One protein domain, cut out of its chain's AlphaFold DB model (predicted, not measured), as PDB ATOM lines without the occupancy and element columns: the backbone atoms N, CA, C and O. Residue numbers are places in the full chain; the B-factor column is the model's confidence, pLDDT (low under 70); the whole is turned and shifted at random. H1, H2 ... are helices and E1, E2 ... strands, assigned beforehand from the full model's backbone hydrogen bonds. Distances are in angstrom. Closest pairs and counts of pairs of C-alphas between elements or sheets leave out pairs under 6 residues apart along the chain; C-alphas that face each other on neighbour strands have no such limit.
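What this domain is: This is residues 99 to 188 and 224 to 271 of the 279 residues of an uncharacterized protein of Mycolicibacterium fortuitum (UniProt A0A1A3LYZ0). A long, twisted hairpin of two antiparallel strands, E3 and E4, makes the long axis, with the shorter E1 and E2 beside different parts of E3 and H4 packed on the sheet near E1 and E4. The turn of the hairpin lies at one end of the length; round the other end are H1, H2, H3 and the long link of residues 119 to 137. The printed part has 138 residues, with four named helices followed by four named strands, H1 H2 H3 H4 E1 E2 E3 E4, in the mixed class of helices and strands. The sheet is branched, and its neighbour pairs are antiparallel. The whole is loose, with a radius of gyration of the C-alphas of 19.2 A, and elongated, spanning 61 by 32 by 29 A.

How they stand to each other: Start with the hairpin of E3, residues 224 to 239, and E4, residues 245 to 263, antiparallel at 169 degrees; look for N 232 and O 253, 2.8 A apart, within hydrogen-bond range. E4 bends by 62 degrees at residue 250. On the other side of E3 from E4 are E1, residues 171 to 175, and E2, residues 180 to 185. E1 is antiparallel to E3 at 146 degrees, with N 233 and O 174 at 2.8 A. E2 is antiparallel to E3 at 136 degrees, with N 180 and O 229 at 2.8 A. H4, residues 151 to 165, is on the sheet; its closest C-alphas to E1 are those of Leu 158 and Phe 173, 6.9 A. H3, residues 138 to 141, only grazes the sheet, with the C-alphas of Glu 139 and Leu 183 the closest to E2 at 5.1 A. H1, residues 105 to 108, and H2, residues 110 to 118, meet only through their link and are not on the sheet. In H2 and H4 every O i to N i+4 pair is within hydrogen-bond range; H1 and H3 are too short for such a pair. Residues 102 to 103 pair in parallel with residues 262 to 263 of E4.

Where its parts are: Find C-alpha 105 at (93.299, -0.256, -1.197), where H1 begins; H2 then measures 12.4 A. H4 runs 20.9 A from C-alpha 151 at (116.758, -7.779, -7.448). E1 measures 13.7 A, E2 15.4 A and E3 48.1 A. E4 runs 46.1 A to C-alpha 263 at (99.692, 5.395, 2.494).

The domain as a whole: The C-alphas farthest apart are those of Glu 131 and Glu 242, 64.7 A. Residues 189 to 223 are not printed, and C-alphas 188 and 224 stand 7.4 A apart across this cut. The link from H2 to H3 is long, with 19 residues. The mean pLDDT of the printed part is 91.3, and no printed residue is under 70.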
ATOM      1  N   VAL A  99     109.330   6.863  -3.250       81.38
ATOM      2  CA  VAL A  99     108.638   8.160  -3.175       81.38
ATOM      3  C   VAL A  99     107.453   8.212  -4.140       81.38
ATOM      4  O   VAL A  99     106.474   8.908  -3.885       81.38
ATOM      5  N   THR A 100     107.526   7.459  -5.239       80.88
ATOM      6  CA  THR A 100     106.458   7.385  -6.246       80.88
ATOM      7  C   THR A 100     105.418   6.312  -5.940       80.88
ATOM      8  O   THR A 100     104.363   6.276  -6.577       80.88
ATOM      9  N   VAL A 101     105.698   5.433  -4.972       81.06
ATOM     10  CA  VAL A 101     104.762   4.397  -4.545       81.06
ATOM     11  C   VAL A 101     103.762   5.005  -3.572       81.06
ATOM     12  O   VAL A 101     104.070   5.275  -2.412       81.06
ATOM     13  N   HIS A 102     102.538   5.181  -4.056       75.44
ATOM     14  CA  HIS A 102     101.387   5.472  -3.217       75.44
ATOM     15  C   HIS A 102     100.632   4.176  -2.969       75.44
ATOM     16  O   HIS A 102     100.167   3.529  -3.907       75.44
ATOM     17  N   HIS A 103     100.564   3.782  -1.703       84.25
ATOM     18  CA  HIS A 103      99.767   2.640  -1.303       84.25
ATOM     19  C   HIS A 103      98.305   3.055  -1.202       84.25
ATOM     20  O   HIS A 103      97.979   4.025  -0.518       84.25
ATOM     21  N   ASP A 104      97.462   2.308  -1.903       79.75
ATOM     22  CA  ASP A 104      96.011   2.409  -1.873       79.75
ATOM     23  C   ASP A 104      95.387   1.061  -1.457       79.75
ATOM     24  O   ASP A 104      96.100   0.080  -1.202       79.75
ATOM     25  N   GLU A 105      94.058   0.980  -1.438       76.50
ATOM     26  CA  GLU A 105      93.299  -0.256  -1.197       76.50
ATOM     27  C   GLU A 105      93.779  -1.445  -2.062       76.50
ATOM     28  O   GLU A 105      93.847  -2.585  -1.592       76.50
ATOM     29  N   LEU A 106      94.208  -1.215  -3.313       83.00
ATOM     30  CA  LEU A 106      94.696  -2.294  -4.184       83.00
ATOM     31  C   LEU A 106      95.976  -2.939  -3.646       83.00
ATOM     32  O   LEU A 106      96.208  -4.138  -3.842       83.00
ATOM     33  N   SER A 107      96.812  -2.165  -2.953       84.62
ATOM     34  CA  SER A 107      98.049  -2.662  -2.350       84.62
ATOM     35  C   SER A 107      97.805  -3.571  -1.137       84.62
ATOM     36  O   SER A 107      98.658  -4.403  -0.809       84.62
ATOM     37  N   THR A 108      96.627  -3.496  -0.515       86.69
ATOM     38  CA  THR A 108      96.243  -4.299   0.652       86.69
ATOM     39  C   THR A 108      95.246  -5.415   0.322       86.69
ATOM     40  O   THR A 108      95.021  -6.267   1.177       86.69
ATOM     41  N   LEU A 109      94.765  -5.519  -0.929       86.38
ATOM     42  CA  LEU A 109      93.775  -6.521  -1.370       86.38
ATOM     43  C   LEU A 109      94.061  -7.964  -0.931       86.38
ATOM     44  O   LEU A 109      93.165  -8.700  -0.534       86.38
ATOM     45  N   HIS A 110      95.332  -8.356  -0.960       87.12
ATOM     46  CA  HIS A 110      95.779  -9.691  -0.565       87.12
ATOM     47  C   HIS A 110      95.434 -10.070   0.888       87.12
ATOM     48  O   HIS A 110      95.449 -11.252   1.225       87.12
ATOM     49  N   TRP A 111      95.151  -9.099   1.761       88.69
ATOM     50  CA  TRP A 111      94.687  -9.369   3.120       88.69
ATOM     51  C   TRP A 111      93.234  -9.828   3.167       88.69
ATOM     52  O   TRP A 111      92.922 -10.680   3.997       88.69
ATOM     53  N   TYR A 112      92.382  -9.336   2.266       87.25
ATOM     54  CA  TYR A 112      91.019  -9.848   2.115       87.25
ATOM     55  C   TYR A 112      91.046 -11.298   1.634       87.25
ATOM     56  O   TYR A 112      90.436 -12.150   2.269       87.25
ATOM     57  N   ASP A 113      91.857 -11.598   0.610       86.56
ATOM     58  CA  ASP A 113      92.032 -12.970   0.113       86.56
ATOM     59  C   ASP A 113      92.478 -13.925   1.239       86.56
ATOM     60  O   ASP A 113      91.943 -15.022   1.384       86.56
ATOM     61  N   ARG A 114      93.431 -13.498   2.084       85.25
ATOM     62  CA  ARG A 114      93.901 -14.308   3.221       85.25
ATOM     63  C   ARG A 114      92.848 -14.498   4.310       85.25
ATOM     64  O   ARG A 114      92.791 -15.577   4.894       85.25
ATOM     65  N   ALA A 115      92.051 -13.474   4.609       84.50
ATOM     66  CA  ALA A 115      90.962 -13.595   5.575       84.50
ATOM     67  C   ALA A 115      89.892 -14.578   5.065       84.50
ATOM     68  O   ALA A 115      89.479 -15.487   5.789       84.50
ATOM     69  N   ASP A 116      89.529 -14.479   3.787       85.12
ATOM     70  CA  ASP A 116      88.583 -15.395   3.150       85.12
ATOM     71  C   ASP A 116      89.095 -16.848   3.173       85.12
ATOM     72  O   ASP A 116      88.352 -17.765   3.537       85.12
ATOM     73  N   GLU A 117      90.375 -17.070   2.849       85.31
ATOM     74  CA  GLU A 117      91.023 -18.390   2.914       85.31
ATOM     75  C   GLU A 117      91.016 -18.986   4.330       85.31
ATOM     76  O   GLU A 117      90.822 -20.195   4.497       85.31
ATOM     77  N   ALA A 118      91.192 -18.146   5.349       81.62
ATOM     78  CA  ALA A 118      91.166 -18.548   6.749       81.62
ATOM     79  C   ALA A 118      89.753 -18.642   7.345       81.62
ATOM     80  O   ALA A 118      89.594 -19.113   8.473       81.62
ATOM     81  N   THR A 119      88.714 -18.271   6.590       81.94
ATOM     82  CA  THR A 119      87.297 -18.289   6.999       81.94
ATOM     83  C   THR A 119      86.984 -17.402   8.203       81.94
ATOM     84  O   THR A 119      86.280 -17.800   9.134       81.94
ATOM     85  N   VAL A 120      87.514 -16.187   8.179       80.25
ATOM     86  CA  VAL A 120      87.410 -15.214   9.270       80.25
ATOM     87  C   VAL A 120      86.903 -13.857   8.794       80.25
ATOM     88  O   VAL A 120      86.803 -13.623   7.593       80.25
ATOM     89  N   ASP A 121      86.573 -12.972   9.737       79.69
ATOM     90  CA  ASP A 121      86.096 -11.632   9.409       79.69
ATOM     91  C   ASP A 121      87.159 -10.855   8.622       79.69
ATOM     92  O   ASP A 121      88.340 -10.817   8.987       79.69
ATOM     93  N   SER A 122      86.721 -10.245   7.521       80.81
ATOM     94  CA  SER A 122      87.575  -9.428   6.671       80.81
ATOM     95  C   SER A 122      88.146  -8.242   7.457       80.81
ATOM     96  O   SER A 122      87.432  -7.646   8.267       80.81
ATOM     97  N   PRO A 123      89.413  -7.865   7.217       83.56
ATOM     98  CA  PRO A 123      89.987  -6.683   7.843       83.56
ATOM     99  C   PRO A 123      89.253  -5.423   7.377       83.56
ATOM    100  O   PRO A 123      88.870  -5.306   6.211       83.56
ATOM    101  N   GLU A 124      89.099  -4.458   8.279       80.81
ATOM    102  CA  GLU A 124      88.466  -3.175   7.975       80.81
ATOM    103  C   GLU A 124      89.506  -2.043   7.976       80.81
ATOM    104  O   GLU A 124      90.482  -2.095   8.741       80.81
ATOM    105  N   PRO A 125      89.329  -1.016   7.124       85.94
ATOM    106  CA  PRO A 125      90.112   0.206   7.212       85.94
ATOM    107  C   PRO A 125      89.875   0.915   8.547       85.94
ATOM    108  O   PRO A 125      88.743   1.005   9.022       85.94
ATOM    109  N   VAL A 126      90.933   1.476   9.131       85.00
ATOM    110  CA  VAL A 126      90.853   2.187  10.416       85.00
ATOM    111  C   VAL A 126      90.050   3.492  10.332       85.00
ATOM    112  O   VAL A 126      89.527   3.965  11.340       85.00
ATOM    113  N   GLY A 127      89.943   4.097   9.144       83.81
ATOM    114  CA  GLY A 127      89.293   5.392   8.961       83.81
ATOM    115  C   GLY A 127      90.131   6.537   9.536       83.81
ATOM    116  O   GLY A 127      90.994   7.069   8.852       83.81
ATOM    117  N   ASN A 128      89.891   6.962  10.775       85.12
ATOM    118  CA  ASN A 128      90.752   7.952  11.426       85.12
ATOM    119  C   ASN A 128      91.684   7.247  12.423       85.12
ATOM    120  O   ASN A 128      91.205   6.815  13.474       85.12
ATOM    121  N   PRO A 129      93.006   7.165  12.166       85.94
ATOM    122  CA  PRO A 129      93.926   6.535  13.109       85.94
ATOM    123  C   PRO A 129      93.916   7.177  14.500       85.94
ATOM    124  O   PRO A 129      94.109   6.481  15.492       85.94
ATOM    125  N   GLY A 130      93.635   8.482  14.602       83.62
ATOM    126  CA  GLY A 130      93.526   9.177  15.889       83.62
ATOM    127  C   GLY A 130      92.310   8.758  16.726       83.62
ATOM    128  O   GLY A 130      92.274   9.014  17.929       83.62
ATOM    129  N   GLU A 131      91.323   8.106  16.109       85.44
ATOM    130  CA  GLU A 131      90.118   7.582  16.763       85.44
ATOM    131  C   GLU A 131      90.211   6.076  17.040       85.44
ATOM    132  O   GLU A 131      89.296   5.494  17.628       85.44
ATOM    133  N   TYR A 132      91.314   5.432  16.648       85.75
ATOM    134  CA  TYR A 132      91.520   4.015  16.887       85.75
ATOM    135  C   TYR A 132      91.573   3.724  18.395       85.75
ATOM    136  O   TYR A 132      92.448   4.191  19.125       85.75
ATOM    137  N   ALA A 133      90.609   2.928  18.859       83.75
ATOM    138  CA  ALA A 133      90.406   2.593  20.268       83.75
ATOM    139  C   ALA A 133      90.611   1.095  20.563       83.75
ATOM    140  O   ALA A 133      90.039   0.562  21.517       83.75
ATOM    141  N   GLY A 134      91.379   0.397  19.718       82.62
ATOM    142  CA  GLY A 134      91.717  -1.008  19.939       82.62
ATOM    143  C   GLY A 134      92.633  -1.213  21.151       82.62
ATOM    144  O   GLY A 134      93.200  -0.271  21.701       82.62
ATOM    145  N   ASN A 135      92.748  -2.466  21.598       83.56
ATOM    146  CA  ASN A 135      93.528  -2.801  22.796       83.56
ATOM    147  C   ASN A 135      95.044  -2.714  22.568       83.56
ATOM    148  O   ASN A 135      95.775  -2.350  23.488       83.56
ATOM    149  N   ASP A 136      95.496  -3.079  21.368       85.38
ATOM    150  CA  ASP A 136      96.901  -3.057  20.957       85.38
ATOM    151  C   ASP A 136      97.180  -1.797  20.124       85.38
ATOM    152  O   ASP A 136      96.271  -1.378  19.400       85.38
ATOM    153  N   PRO A 137      98.394  -1.209  20.185       87.94
ATOM    154  CA  PRO A 137      98.784  -0.071  19.350       87.94
ATOM    155  C   PRO A 137      98.524  -0.329  17.867       87.94
ATOM    156  O   PRO A 137      98.699  -1.453  17.391       87.94
ATOM    157  N   ILE A 138      98.122   0.707  17.125       89.00
ATOM    158  CA  ILE A 138      97.787   0.570  15.702       89.00
ATOM    159  C   ILE A 138      98.970   0.007  14.903       89.00
ATOM    160  O   ILE A 138      98.776  -0.810  14.010       89.00
ATOM    161  N   GLU A 139     100.197   0.363  15.273       90.12
ATOM    162  CA  GLU A 139     101.438  -0.073  14.638       90.12
ATOM    163  C   GLU A 139     101.661  -1.589  14.732       90.12
ATOM    164  O   GLU A 139     102.252  -2.187  13.829       90.12
ATOM    165  N   ASP A 140     101.138  -2.222  15.787       86.94
ATOM    166  CA  ASP A 140     101.279  -3.659  16.041       86.94
ATOM    167  C   ASP A 140     100.224  -4.496  15.297       86.94
ATOM    168  O   ASP A 140     100.435  -5.685  15.039       86.94
ATOM    169  N   VAL A 141      99.092  -3.885  14.930       87.50
ATOM    170  CA  VAL A 141      97.956  -4.567  14.283       87.50
ATOM    171  C   VAL A 141      97.704  -4.126  12.842       87.50
ATOM    172  O   VAL A 141      96.953  -4.790  12.122       87.50
ATOM    173  N   ALA A 142      98.343  -3.048  12.387       90.88
ATOM    174  CA  ALA A 142      98.233  -2.567  11.019       90.88
ATOM    175  C   ALA A 142      98.759  -3.611  10.034       90.88
ATOM    176  O   ALA A 142      99.824  -4.204  10.227       90.88
ATOM    177  N   LEU A 143      98.014  -3.838   8.955       91.00
ATOM    178  CA  LEU A 143      98.325  -4.787   7.900       91.00
ATOM    179  C   LEU A 143      99.105  -4.099   6.779       91.00
ATOM    180  O   LEU A 143      98.588  -3.248   6.065       91.00
ATOM    181  N   ALA A 144     100.365  -4.501   6.628       91.69
ATOM    182  CA  ALA A 144     101.286  -3.896   5.673       91.69
ATOM    183  C   ALA A 144     100.787  -3.971   4.216       91.69
ATOM    184  O   ALA A 144     100.322  -5.036   3.791       91.69
ATOM    185  N   PRO A 145     100.946  -2.898   3.422       91.94
ATOM    186  CA  PRO A 145     100.691  -2.952   1.993       91.94
ATOM    187  C   PRO A 145     101.690  -3.885   1.303       91.94
ATOM    188  O   PRO A 145     102.761  -4.190   1.825       91.94
ATOM    189  N   LYS A 146     101.350  -4.361   0.106       89.88
ATOM    190  CA  LYS A 146     102.240  -5.207  -0.691       89.88
ATOM    191  C   LYS A 146     103.116  -4.353  -1.597       89.88
ATOM    192  O   LYS A 146     102.606  -3.585  -2.409       89.88
ATOM    193  N   MET A 147     104.427  -4.574  -1.540       89.19
ATOM    194  CA  MET A 147     105.375  -4.035  -2.513       89.19
ATOM    195  C   MET A 147     105.985  -5.160  -3.358       89.19
ATOM    196  O   MET A 147     106.194  -6.281  -2.886       89.19
ATOM    197  N   ARG A 148     106.235  -4.876  -4.639       88.44
ATOM    198  CA  ARG A 148     106.896  -5.799  -5.567       88.44
ATOM    199  C   ARG A 148     108.389  -5.512  -5.612       88.44
ATOM    200  O   ARG A 148     108.866  -4.852  -6.524       88.44
ATOM    201  N   TRP A 149     109.088  -6.034  -4.619       91.75
ATOM    202  CA  TRP A 149     110.537  -5.970  -4.542       91.75
ATOM    203  C   TRP A 149     111.207  -6.802  -5.634       91.75
ATOM    204  O   TRP A 149     110.811  -7.941  -5.894       91.75
ATOM    205  N   THR A 150     112.246  -6.242  -6.238       90.81
ATOM    206  CA  THR A 150     113.061  -6.863  -7.284       90.81
ATOM    207  C   THR A 150     114.517  -6.992  -6.843       90.81
ATOM    208  O   THR A 150     114.939  -6.441  -5.825       90.81
ATOM    209  N   ASP A 151     115.310  -7.704  -7.637       92.31
ATOM    210  CA  ASP A 151     116.758  -7.779  -7.448       92.31
ATOM    211  C   ASP A 151     117.441  -6.411  -7.660       92.31
ATOM    212  O   ASP A 151     118.451  -6.118  -7.019       92.31
ATOM    213  N   ALA A 152     116.869  -5.522  -8.482       92.19
ATOM    214  CA  ALA A 152     117.358  -4.148  -8.629       92.19
ATOM    215  C   ALA A 152     117.222  -3.345  -7.331       92.19
ATOM    216  O   ALA A 152     118.165  -2.668  -6.922       92.19
ATOM    217  N   ASP A 153     116.101  -3.494  -6.628       93.75
ATOM    218  CA  ASP A 153     115.889  -2.858  -5.325       93.75
ATOM    219  C   ASP A 153     116.856  -3.410  -4.272       93.75
ATOM    220  O   ASP A 153     117.459  -2.656  -3.505       93.75
ATOM    221  N   ARG A 154     117.081  -4.731  -4.285       95.06
ATOM    222  CA  ARG A 154     118.066  -5.379  -3.410       95.06
ATOM    223  C   ARG A 154     119.482  -4.861  -3.676       95.06
ATOM    224  O   ARG A 154     120.231  -4.629  -2.729       95.06
ATOM    225  N   LYS A 155     119.853  -4.637  -4.942       95.06
ATOM    226  CA  LYS A 155     121.129  -4.000  -5.309       95.06
ATOM    227  C   LYS A 155     121.225  -2.584  -4.744       95.06
ATOM    228  O   LYS A 155     122.254  -2.249  -4.165       95.06
ATOM    229  N   VAL A 156     120.184  -1.763  -4.897       94.69
ATOM    230  CA  VAL A 156     120.170  -0.394  -4.348       94.69
ATOM    231  C   VAL A 156     120.373  -0.421  -2.832       94.69
ATOM    232  O   VAL A 156     121.202   0.334  -2.328       94.69
ATOM    233  N   ALA A 157     119.713  -1.341  -2.123       95.88
ATOM    234  CA  ALA A 157     119.903  -1.531  -0.686       95.88
ATOM    235  C   ALA A 157     121.357  -1.895  -0.324       95.88
ATOM    236  O   ALA A 157     121.916  -1.344   0.624       95.88
ATOM    237  N   LEU A 158     121.998  -2.782  -1.096       96.62
ATOM    238  CA  LEU A 158     123.407  -3.144  -0.898       96.62
ATOM    239  C   LEU A 158     124.358  -1.966  -1.158       96.62
ATOM    240  O   LEU A 158     125.281  -1.750  -0.374       96.62
ATOM    241  N   GLU A 159     124.140  -1.184  -2.218       95.69
ATOM    242  CA  GLU A 159     124.952   0.010  -2.500       95.69
ATOM    243  C   GLU A 159     124.790   1.079  -1.419       95.69
ATOM    244  O   GLU A 159     125.767   1.718  -1.020       95.69
ATOM    245  N   GLU A 160     123.575   1.240  -0.904       96.19
ATOM    246  CA  GLU A 160     123.296   2.155   0.194       96.19
ATOM    247  C   GLU A 160     123.978   1.698   1.491       96.19
ATOM    248  O   GLU A 160     124.609   2.504   2.178       96.19
ATOM    249  N   ALA A 161     123.967   0.394   1.783       96.88
ATOM    250  CA  ALA A 161     124.730  -0.172   2.891       96.88
ATOM    251  C   ALA A 161     126.240   0.087   2.722       96.88
ATOM    252  O   ALA A 161     126.894   0.555   3.656       96.88
ATOM    253  N   ILE A 162     126.806  -0.125   1.526       96.56
ATOM    254  CA  ILE A 162     128.218   0.198   1.247       96.56
ATOM    255  C   ILE A 162     128.493   1.690   1.467       96.56
ATOM    256  O   ILE A 162     129.535   2.047   2.018       96.56
ATOM    257  N   ARG A 163     127.574   2.572   1.064       96.94
ATOM    258  CA  ARG A 163     127.702   4.023   1.251       96.94
ATOM    259  C   ARG A 163     127.711   4.418   2.731       96.94
ATOM    260  O   ARG A 163     128.455   5.328   3.096       96.94
ATOM    261  N   ILE A 164     126.881   3.779   3.556       96.06
ATOM    262  CA  ILE A 164     126.708   4.103   4.981       96.06
ATOM    263  C   ILE A 164     127.843   3.525   5.831       96.06
ATOM    264  O   ILE A 164     128.476   4.268   6.582       96.06
ATOM    265  N   TYR A 165     128.099   2.221   5.722       95.56
ATOM    266  CA  TYR A 165     129.057   1.526   6.589       95.56
ATOM    267  C   TYR A 165     130.489   1.594   6.049       95.56
ATOM    268  O   TYR A 165     131.441   1.495   6.822       95.56
ATOM    269  N   GLY A 166     130.657   1.819   4.741       96.44
ATOM    270  CA  GLY A 166     131.932   1.623   4.059       96.44
ATOM    271  C   GLY A 166     132.259   0.137   3.936       96.44
ATOM    272  O   GLY A 166     131.871  -0.664   4.777       96.44
ATOM    273  N   ILE A 167     132.972  -0.247   2.880       95.94
ATOM    274  CA  ILE A 167     133.401  -1.633   2.697       95.94
ATOM    275  C   ILE A 167     134.918  -1.731   2.735       95.94
ATOM    276  O   ILE A 167     135.606  -0.961   2.059       95.94
ATOM    277  N   GLU A 168     135.439  -2.656   3.537       96.94
ATOM    278  CA  GLU A 168     136.872  -2.914   3.662       96.94
ATOM    279  C   GLU A 168     137.320  -4.103   2.792       96.94
ATOM    280  O   GLU A 168     136.510  -4.952   2.404       96.94
ATOM    281  N   PRO A 169     138.621  -4.204   2.457       97.56
ATOM    282  CA  PRO A 169     139.164  -5.378   1.781       97.56
ATOM    283  C   PRO A 169     138.826  -6.683   2.506       97.56
ATOM    284  O   PRO A 169     139.060  -6.815   3.703       97.56
ATOM    285  N   GLY A 170     138.315  -7.667   1.765       96.94
ATOM    286  CA  GLY A 170     137.892  -8.947   2.339       96.94
ATOM    287  C   GLY A 170     136.442  -8.982   2.817       96.94
ATOM    288  O   GLY A 170     135.932 -10.068   3.091       96.94
ATOM    289  N   GLN A 171     135.765  -7.834   2.880       98.12
ATOM    290  CA  GLN A 171     134.377  -7.779   3.310       98.12
ATOM    291  C   GLN A 171     133.404  -7.973   2.143       98.12
ATOM    292  O   GLN A 171     133.678  -7.626   0.990       98.12
ATOM    293  N   TRP A 172     132.232  -8.512   2.457       98.19
ATOM    294  CA  TRP A 172     131.075  -8.538   1.574       98.19
ATOM    295  C   TRP A 172     129.791  -8.449   2.390       98.19
ATOM    296  O   TRP A 172     129.734  -8.876   3.542       98.19
ATOM    297  N   PHE A 173     128.765  -7.838   1.806       98.12
ATOM    298  CA  PHE A 173     127.513  -7.551   2.500       98.12
ATOM    299  C   PHE A 173     126.417  -8.415   1.901       98.12
ATOM    300  O   PHE A 173     126.391  -8.628   0.687       98.12
ATOM    301  N   ASP A 174     125.521  -8.882   2.753       97.25
ATOM    302  CA  ASP A 174     124.305  -9.580   2.367       97.25
ATOM    303  C   ASP A 174     123.113  -8.938   3.060       97.25
ATOM    304  O   ASP A 174     123.219  -8.488   4.198       97.25
ATOM    305  N   VAL A 175     121.973  -8.926   2.386       96.94
ATOM    306  CA  VAL A 175     120.706  -8.487   2.965       96.94
ATOM    307  C   VAL A 175     119.692  -9.604   2.821       96.94
ATOM    308  O   VAL A 175     119.559 -10.193   1.740       96.94
ATOM    309  N   GLU A 176     118.960  -9.875   3.898       96.38
ATOM    310  CA  GLU A 176     117.760 -10.700   3.820       96.38
ATOM    311  C   GLU A 176     116.755 -10.017   2.878       96.38
ATOM    312  O   GLU A 176     116.682  -8.788   2.789       96.38
ATOM    313  N   TRP A 177     116.024 -10.793   2.082       94.81
ATOM    314  CA  TRP A 177     115.151 -10.221   1.060       94.81
ATOM    315  C   TRP A 177     113.923 -11.101   0.818       94.81
ATOM    316  O   TRP A 177     114.081 -12.325   0.735       94.81
ATOM    317  N   PRO A 178     112.713 -10.529   0.655       94.94
ATOM    318  CA  PRO A 178     112.366  -9.096   0.669       94.94
ATOM    319  C   PRO A 178     112.371  -8.461   2.079       94.94
ATOM    320  O   PRO A 178     112.305  -9.199   3.062       94.94
ATOM    321  N   PRO A 179     112.420  -7.118   2.194       95.38
ATOM    322  CA  PRO A 179     112.307  -6.426   3.476       95.38
ATOM    323  C   PRO A 179     110.889  -6.542   4.054       95.38
ATOM    324  O   PRO A 179     109.908  -6.767   3.337       95.38
ATOM    325  N   VAL A 180     110.784  -6.343   5.363       93.62
ATOM    326  CA  VAL A 180     109.533  -6.360   6.120       93.62
ATOM    327  C   VAL A 180     109.050  -4.928   6.334       93.62
ATOM    328  O   VAL A 180     109.827  -4.042   6.676       93.62
ATOM    329  N   ALA A 181     107.757  -4.697   6.111       94.00
ATOM    330  CA  ALA A 181     107.117  -3.412   6.365       94.00
ATOM    331  C   ALA A 181     106.600  -3.309   7.802       94.00
ATOM    332  O   ALA A 181     105.937  -4.221   8.304       94.00
ATOM    333  N   HIS A 182     106.814  -2.142   8.398       93.62
ATOM    334  CA  HIS A 182     106.302  -1.752   9.705       93.62
ATOM    335  C   HIS A 182     105.662  -0.369   9.603       93.62
ATOM    336  O   HIS A 182     106.219   0.524   8.958       93.62
ATOM    337  N   LEU A 183     104.496  -0.190  10.226       94.50
ATOM    338  CA  LEU A 183     103.875   1.126  10.323       94.50
ATOM    339  C   LEU A 183     104.690   1.941  11.330       94.50
ATOM    340  O   LEU A 183     104.769   1.577  12.498       94.50
ATOM    341  N   TYR A 184     105.356   2.986  10.850       94.62
ATOM    342  CA  TYR A 184     106.204   3.840  11.678       94.62
ATOM    343  C   TYR A 184     105.438   5.042  12.218       94.62
ATOM    344  O   TYR A 184     105.610   5.412  13.376       94.62
ATOM    345  N   ASP A 185     104.604   5.634  11.365       94.31
ATOM    346  CA  ASP A 185     103.715   6.733  11.715       94.31
ATOM    347  C   ASP A 185     102.338   6.440  11.105       94.31
ATOM    348  O   ASP A 185     102.257   6.239   9.887       94.31
ATOM    349  N   PRO A 186     101.255   6.369  11.897       93.06
ATOM    350  CA  PRO A 186      99.916   6.150  11.365       93.06
ATOM    351  C   PRO A 186      99.377   7.344  10.563       93.06
ATOM    352  O   PRO A 186      98.370   7.191   9.876       93.06
ATOM    353  N   GLY A 187     100.031   8.507  10.613       92.75
ATOM    354  CA  GLY A 187      99.578   9.738   9.980       92.75
ATOM    355  C   GLY A 187      98.465  10.433  10.765       92.75
ATOM    356  O   GLY A 187      98.077  10.022  11.863       92.75
ATOM    357  N   HIS A 188      97.938  11.514  10.191       90.12
ATOM    358  CA  HIS A 188      96.920  12.336  10.834       90.12
ATOM    359  C   HIS A 188      95.792  12.716   9.878       90.12
ATOM    360  O   HIS A 188      96.011  13.252   8.788       90.12
ATOM    361  N   ALA A 224     100.329   8.431   6.296       94.00
ATOM    362  CA  ALA A 224     100.895   7.334   7.062       94.00
ATOM    363  C   ALA A 224     102.229   6.898   6.455       94.00
ATOM    364  O   ALA A 224     102.357   6.834   5.229       94.00
ATOM    365  N   GLN A 225     103.210   6.571   7.295       95.56
ATOM    366  CA  GLN A 225     104.555   6.178   6.886       95.56
ATOM    367  C   GLN A 225     104.821   4.710   7.202       95.56
ATOM    368  O   GLN A 225     104.828   4.284   8.358       95.56
ATOM    369  N   TRP A 226     105.125   3.952   6.154       95.62
ATOM    370  CA  TRP A 226     105.580   2.573   6.237       95.62
ATOM    371  C   TRP A 226     107.086   2.518   6.039       95.62
ATOM    372  O   TRP A 226     107.589   2.935   4.993       95.62
ATOM    373  N   LYS A 227     107.798   1.964   7.019       96.00
ATOM    374  CA  LYS A 227     109.230   1.689   6.916       96.00
ATOM    375  C   LYS A 227     109.460   0.244   6.532       96.00
ATOM    376  O   LYS A 227     108.924  -0.664   7.164       96.00
ATOM    377  N   TRP A 228     110.282   0.048   5.515       96.44
ATOM    378  CA  TRP A 228     110.694  -1.255   5.021       96.44
ATOM    379  C   TRP A 228     112.102  -1.531   5.509       96.44
ATOM    380  O   TRP A 228     113.045  -0.861   5.090       96.44
ATOM    381  N   THR A 229     112.247  -2.501   6.402       97.00
ATOM    382  CA  THR A 229     113.531  -2.848   7.009       97.00
ATOM    383  C   THR A 229     113.924  -4.275   6.671       97.00
ATOM    384  O   THR A 229     113.089  -5.128   6.368       97.00
ATOM    385  N   THR A 230     115.220  -4.550   6.697       97.50
ATOM    386  CA  THR A 230     115.747  -5.903   6.548       97.50
ATOM    387  C   THR A 230     116.945  -6.140   7.461       97.50
ATOM    388  O   THR A 230     117.489  -5.204   8.050       97.50
ATOM    389  N   THR A 231     117.365  -7.398   7.567       98.06
ATOM    390  CA  THR A 231     118.619  -7.775   8.209       98.06
ATOM    391  C   THR A 231     119.773  -7.598   7.224       98.06
ATOM    392  O   THR A 231     119.837  -8.285   6.203       98.06
ATOM    393  N   LEU A 232     120.710  -6.706   7.544       98.19
ATOM    394  CA  LEU A 232     122.003  -6.564   6.878       98.19
ATOM    395  C   LEU A 232     123.057  -7.388   7.629       98.19
ATOM    396  O   LEU A 232     123.273  -7.207   8.826       98.19
ATOM    397  N   ASN A 233     123.757  -8.254   6.907       98.31
ATOM    398  CA  ASN A 233     124.884  -9.035   7.395       98.31
ATOM    399  C   ASN A 233     126.171  -8.533   6.733       98.31
ATOM    400  O   ASN A 233     126.321  -8.604   5.511       98.31
ATOM    401  N   ILE A 234     127.119  -8.062   7.539       98.00
ATOM    402  CA  ILE A 234     128.479  -7.751   7.092       98.00
ATOM    403  C   ILE A 234     129.347  -8.968   7.376       98.00
ATOM    404  O   ILE A 234     129.457  -9.430   8.515       98.00
ATOM    405  N   ASN A 235     129.947  -9.498   6.319       98.31
ATOM    406  CA  ASN A 235     130.720 -10.722   6.345       98.31
ATOM    407  C   ASN A 235     132.161 -10.459   5.920       98.31
ATOM    408  O   ASN A 235     132.424  -9.588   5.094       98.31
ATOM    409  N   GLU A 236     133.081 -11.270   6.428       97.62
ATOM    410  CA  GLU A 236     134.498 -11.228   6.072       97.62
ATOM    411  C   GLU A 236     134.974 -12.603   5.631       97.62
ATOM    412  O   GLU A 236     134.616 -13.621   6.236       97.62
ATOM    413  N   ILE A 237     135.795 -12.637   4.582       97.94
ATOM    414  CA  ILE A 237     136.475 -13.867   4.183       97.94
ATOM    415  C   ILE A 237     137.646 -14.162   5.125       97.94
ATOM    416  O   ILE A 237     138.398 -13.278   5.526       97.94
ATOM    417  N   GLY A 238     137.835 -15.439   5.426       96.88
ATOM    418  CA  GLY A 238     138.985 -15.968   6.147       96.88
ATOM    419  C   GLY A 238     139.453 -17.277   5.522       96.88
ATOM    420  O   GLY A 238     138.828 -17.797   4.598       96.88
ATOM    421  N   PHE A 239     140.562 -17.826   6.018       96.69
ATOM    422  CA  PHE A 239     141.115 -19.082   5.509       96.69
ATOM    423  C   PHE A 239     141.437 -20.047   6.641       96.69
ATOM    424  O   PHE A 239     142.138 -19.689   7.590       96.69
ATOM    425  N   ASP A 240     140.936 -21.278   6.556       94.50
ATOM    426  CA  ASP A 240     141.161 -22.301   7.577       94.50
ATOM    427  C   ASP A 240     142.603 -22.842   7.544       94.50
ATOM    428  O   ASP A 240     143.433 -22.425   6.732       94.50
ATOM    429  N   ARG A 241     142.921 -23.801   8.423       91.31
ATOM    430  CA  ARG A 241     144.262 -24.415   8.513       91.31
ATOM    431  C   ARG A 241     144.690 -25.172   7.252       91.31
ATOM    432  O   ARG A 241     145.877 -25.444   7.092       91.31
ATOM    433  N   GLU A 242     143.755 -25.543   6.386       91.94
ATOM    434  CA  GLU A 242     144.036 -26.185   5.101       91.94
ATOM    435  C   GLU A 242     144.156 -25.162   3.957       91.94
ATOM    436  O   GLU A 242     144.508 -25.532   2.837       91.94
ATOM    437  N   GLY A 243     143.909 -23.879   4.243       92.31
ATOM    438  CA  GLY A 243     143.885 -22.797   3.265       92.31
ATOM    439  C   GLY A 243     142.566 -22.699   2.506       92.31
ATOM    440  O   GLY A 243     142.529 -22.062   1.458       92.31
ATOM    441  N   ARG A 244     141.493 -23.331   2.996       94.81
ATOM    442  CA  ARG A 244     140.162 -23.215   2.393       94.81
ATOM    443  C   ARG A 244     139.499 -21.934   2.864       94.81
ATOM    444  O   ARG A 244     139.518 -21.623   4.055       94.81
ATOM    445  N   GLU A 245     138.909 -21.213   1.922       95.69
ATOM    446  CA  GLU A 245     138.157 -20.002   2.216       95.69
ATOM    447  C   GLU A 245     136.893 -20.331   3.023       95.69
ATOM    448  O   GLU A 245     136.161 -21.271   2.701       95.69
ATOM    449  N   PHE A 246     136.622 -19.533   4.046       96.25
ATOM    450  CA  PHE A 246     135.346 -19.487   4.747       96.25
ATOM    451  C   PHE A 246     134.883 -18.035   4.870       96.25
ATOM    452  O   PHE A 246     135.665 -17.109   4.675       96.25
ATOM    453  N   SER A 247     133.612 -17.844   5.205       96.38
ATOM    454  CA  SER A 247     133.037 -16.529   5.476       96.38
ATOM    455  C   SER A 247     132.483 -16.501   6.892       96.38
ATOM    456  O   SER A 247     131.830 -17.460   7.310       96.38
ATOM    457  N   THR A 248     132.711 -15.402   7.604       97.12
ATOM    458  CA  THR A 248     132.190 -15.182   8.956       97.12
ATOM    459  C   THR A 248     131.454 -13.856   9.011       97.12
ATOM    460  O   THR A 248     131.978 -12.842   8.563       97.12
ATOM    461  N   THR A 249     130.259 -13.853   9.594       97.56
ATOM    462  CA  THR A 249     129.516 -12.622   9.873       97.56
ATOM    463  C   THR A 249     130.165 -11.884  11.039       97.56
ATOM    464  O   THR A 249     130.252 -12.422  12.145       97.56
ATOM    465  N   THR A 250     130.642 -10.666  10.796       96.19
ATOM    466  CA  THR A 250     131.307  -9.822  11.802       96.19
ATOM    467  C   THR A 250     130.378  -8.771  12.386       96.19
ATOM    468  O   THR A 250     130.566  -8.356  13.531       96.19
ATOM    469  N   HIS A 251     129.337  -8.386  11.647       96.81
ATOM    470  CA  HIS A 251     128.309  -7.471  12.120       96.81
ATOM    471  C   HIS A 251     126.940  -7.814  11.526       96.81
ATOM    472  O   HIS A 251     126.842  -8.250  10.380       96.81
ATOM    473  N   VAL A 252     125.894  -7.611  12.327       97.38
ATOM    474  CA  VAL A 252     124.493  -7.801  11.939       97.38
ATOM    475  C   VAL A 252     123.713  -6.563  12.358       97.38
ATOM    476  O   VAL A 252     123.711  -6.219  13.542       97.38
ATOM    477  N   ASP A 253     123.028  -5.940  11.405       96.81
ATOM    478  CA  ASP A 253     122.030  -4.902  11.653       96.81
ATOM    479  C   ASP A 253     120.646  -5.461  11.311       96.81
ATOM    480  O   ASP A 253     120.354  -5.760  10.158       96.81
ATOM    481  N   GLN A 254     119.802  -5.645  12.327       94.69
ATOM    482  CA  GLN A 254     118.477  -6.261  12.188       94.69
ATOM    483  C   GLN A 254     117.385  -5.274  11.746       94.69
ATOM    484  O   GLN A 254     116.237  -5.677  11.579       94.69
ATOM    485  N   ALA A 255     117.709  -3.988  11.612       94.50
ATOM    486  CA  ALA A 255     116.743  -2.938  11.309       94.50
ATOM    487  C   ALA A 255     117.264  -1.987  10.221       94.50
ATOM    488  O   ALA A 255     116.980  -0.788  10.254       94.50
ATOM    489  N   PHE A 256     118.008  -2.519   9.246       97.25
ATOM    490  CA  PHE A 256     118.514  -1.734   8.128       97.25
ATOM    491  C   PHE A 256     117.343  -1.240   7.267       97.25
ATOM    492  O   PHE A 256     116.643  -2.037   6.641       97.25
ATOM    493  N   GLU A 257     117.102   0.072   7.270       96.75
ATOM    494  CA  GLU A 257     116.017   0.706   6.517       96.75
ATOM    495  C   GLU A 257     116.357   0.745   5.022       96.75
ATOM    496  O   GLU A 257     117.342   1.350   4.605       96.75
ATOM    497  N   VAL A 258     115.517   0.094   4.219       95.19
ATOM    498  CA  VAL A 258     115.636   0.015   2.758       95.19
ATOM    499  C   VAL A 258     114.828   1.116   2.085       95.19
ATOM    500  O   VAL A 258     115.259   1.690   1.088       95.19
ATOM    501  N   ALA A 259     113.637   1.396   2.609       94.81
ATOM    502  CA  ALA A 259     112.740   2.384   2.038       94.81
ATOM    503  C   ALA A 259     111.728   2.888   3.062       94.81
ATOM    504  O   ALA A 259     111.356   2.179   3.997       94.81
ATOM    505  N   THR A 260     111.199   4.077   2.790       94.94
ATOM    506  CA  THR A 260     109.991   4.597   3.429       94.94
ATOM    507  C   THR A 260     108.959   4.907   2.345       94.94
ATOM    508  O   THR A 260     109.276   5.572   1.358       94.94
ATOM    509  N   THR A 261     107.729   4.427   2.521       95.12
ATOM    510  CA  THR A 261     106.591   4.677   1.619       95.12
ATOM    511  C   THR A 261     105.414   5.275   2.357       95.12
ATOM    512  O   THR A 261     105.317   5.154   3.576       95.12
ATOM    513  N   HIS A 262     104.480   5.852   1.602       94.00
ATOM    514  CA  HIS A 262     103.326   6.535   2.164       94.00
ATOM    515  C   HIS A 262     102.012   5.858   1.771       94.00
ATOM    516  O   HIS A 262     101.859   5.368   0.649       94.00
ATOM    517  N   GLN A 263     101.062   5.860   2.700       93.12
ATOM    518  CA  GLN A 263      99.692   5.395   2.494       93.12
ATOM    519  C   GLN A 263      98.721   6.469   2.987       93.12
ATOM    520  O   GLN A 263      99.035   7.205   3.926       93.12
ATOM    521  N   ASP A 264      97.548   6.570   2.363       91.56
ATOM    522  CA  ASP A 264      96.452   7.327   2.962       91.56
ATOM    523  C   ASP A 264      96.119   6.711   4.337       91.56
ATOM    524  O   ASP A 264      95.808   5.516   4.400       91.56
ATOM    525  N   PRO A 265      96.176   7.479   5.442       91.12
ATOM    526  CA  PRO A 265      95.904   6.953   6.779       91.12
ATOM    527  C   PRO A 265      94.537   6.274   6.907       91.12
ATOM    528  O   PRO A 265      94.360   5.367   7.719       91.12
ATOM    529  N   ARG A 266      93.570   6.691   6.081       89.50
ATOM    530  CA  ARG A 266      92.204   6.159   6.089       89.50
ATOM    531  C   ARG A 266      92.102   4.746   5.554       89.50
ATOM    532  O   ARG A 266      91.148   4.045   5.880       89.50
ATOM    533  N   GLU A 267      93.087   4.329   4.769       89.94
ATOM    534  CA  GLU A 267      93.122   3.038   4.088       89.94
ATOM    535  C   GLU A 267      94.013   2.013   4.807       89.94
ATOM    536  O   GLU A 267      94.169   0.885   4.332       89.94
ATOM    537  N   ILE A 268      94.597   2.370   5.958       90.81
ATOM    538  CA  ILE A 268      95.323   1.411   6.796       90.81
ATOM    539  C   ILE A 268      94.340   0.326   7.237       90.81
ATOM    540  O   ILE A 268      93.387   0.600   7.966       90.81
ATOM    541  N   LEU A 269      94.593  -0.912   6.817       90.56
ATOM    542  CA  LEU A 269      93.814  -2.063   7.258       90.56
ATOM    543  C   LEU A 269      94.304  -2.549   8.617       90.56
ATOM    544  O   LEU A 269      95.511  -2.641   8.844       90.56
ATOM    545  N   ILE A 270      93.374  -2.924   9.490       86.88
ATOM    546  CA  ILE A 270      93.680  -3.486  10.808       86.88
ATOM    547  C   ILE A 270      93.382  -4.986  10.821       86.88
ATOM    548  O   ILE A 270      92.333  -5.437  10.362       86.88
ATOM    549  N   GLY A 271      94.336  -5.767  11.324       78.75
ATOM    550  CA  GLY A 271      94.225  -7.214  11.476       78.75
ATOM    551  C   GLY A 271      93.779  -7.648  12.876       78.75
ATOM    552  O   GLY A 271      93.630  -6.820  13.776       78.75
TER     553      GLY A 271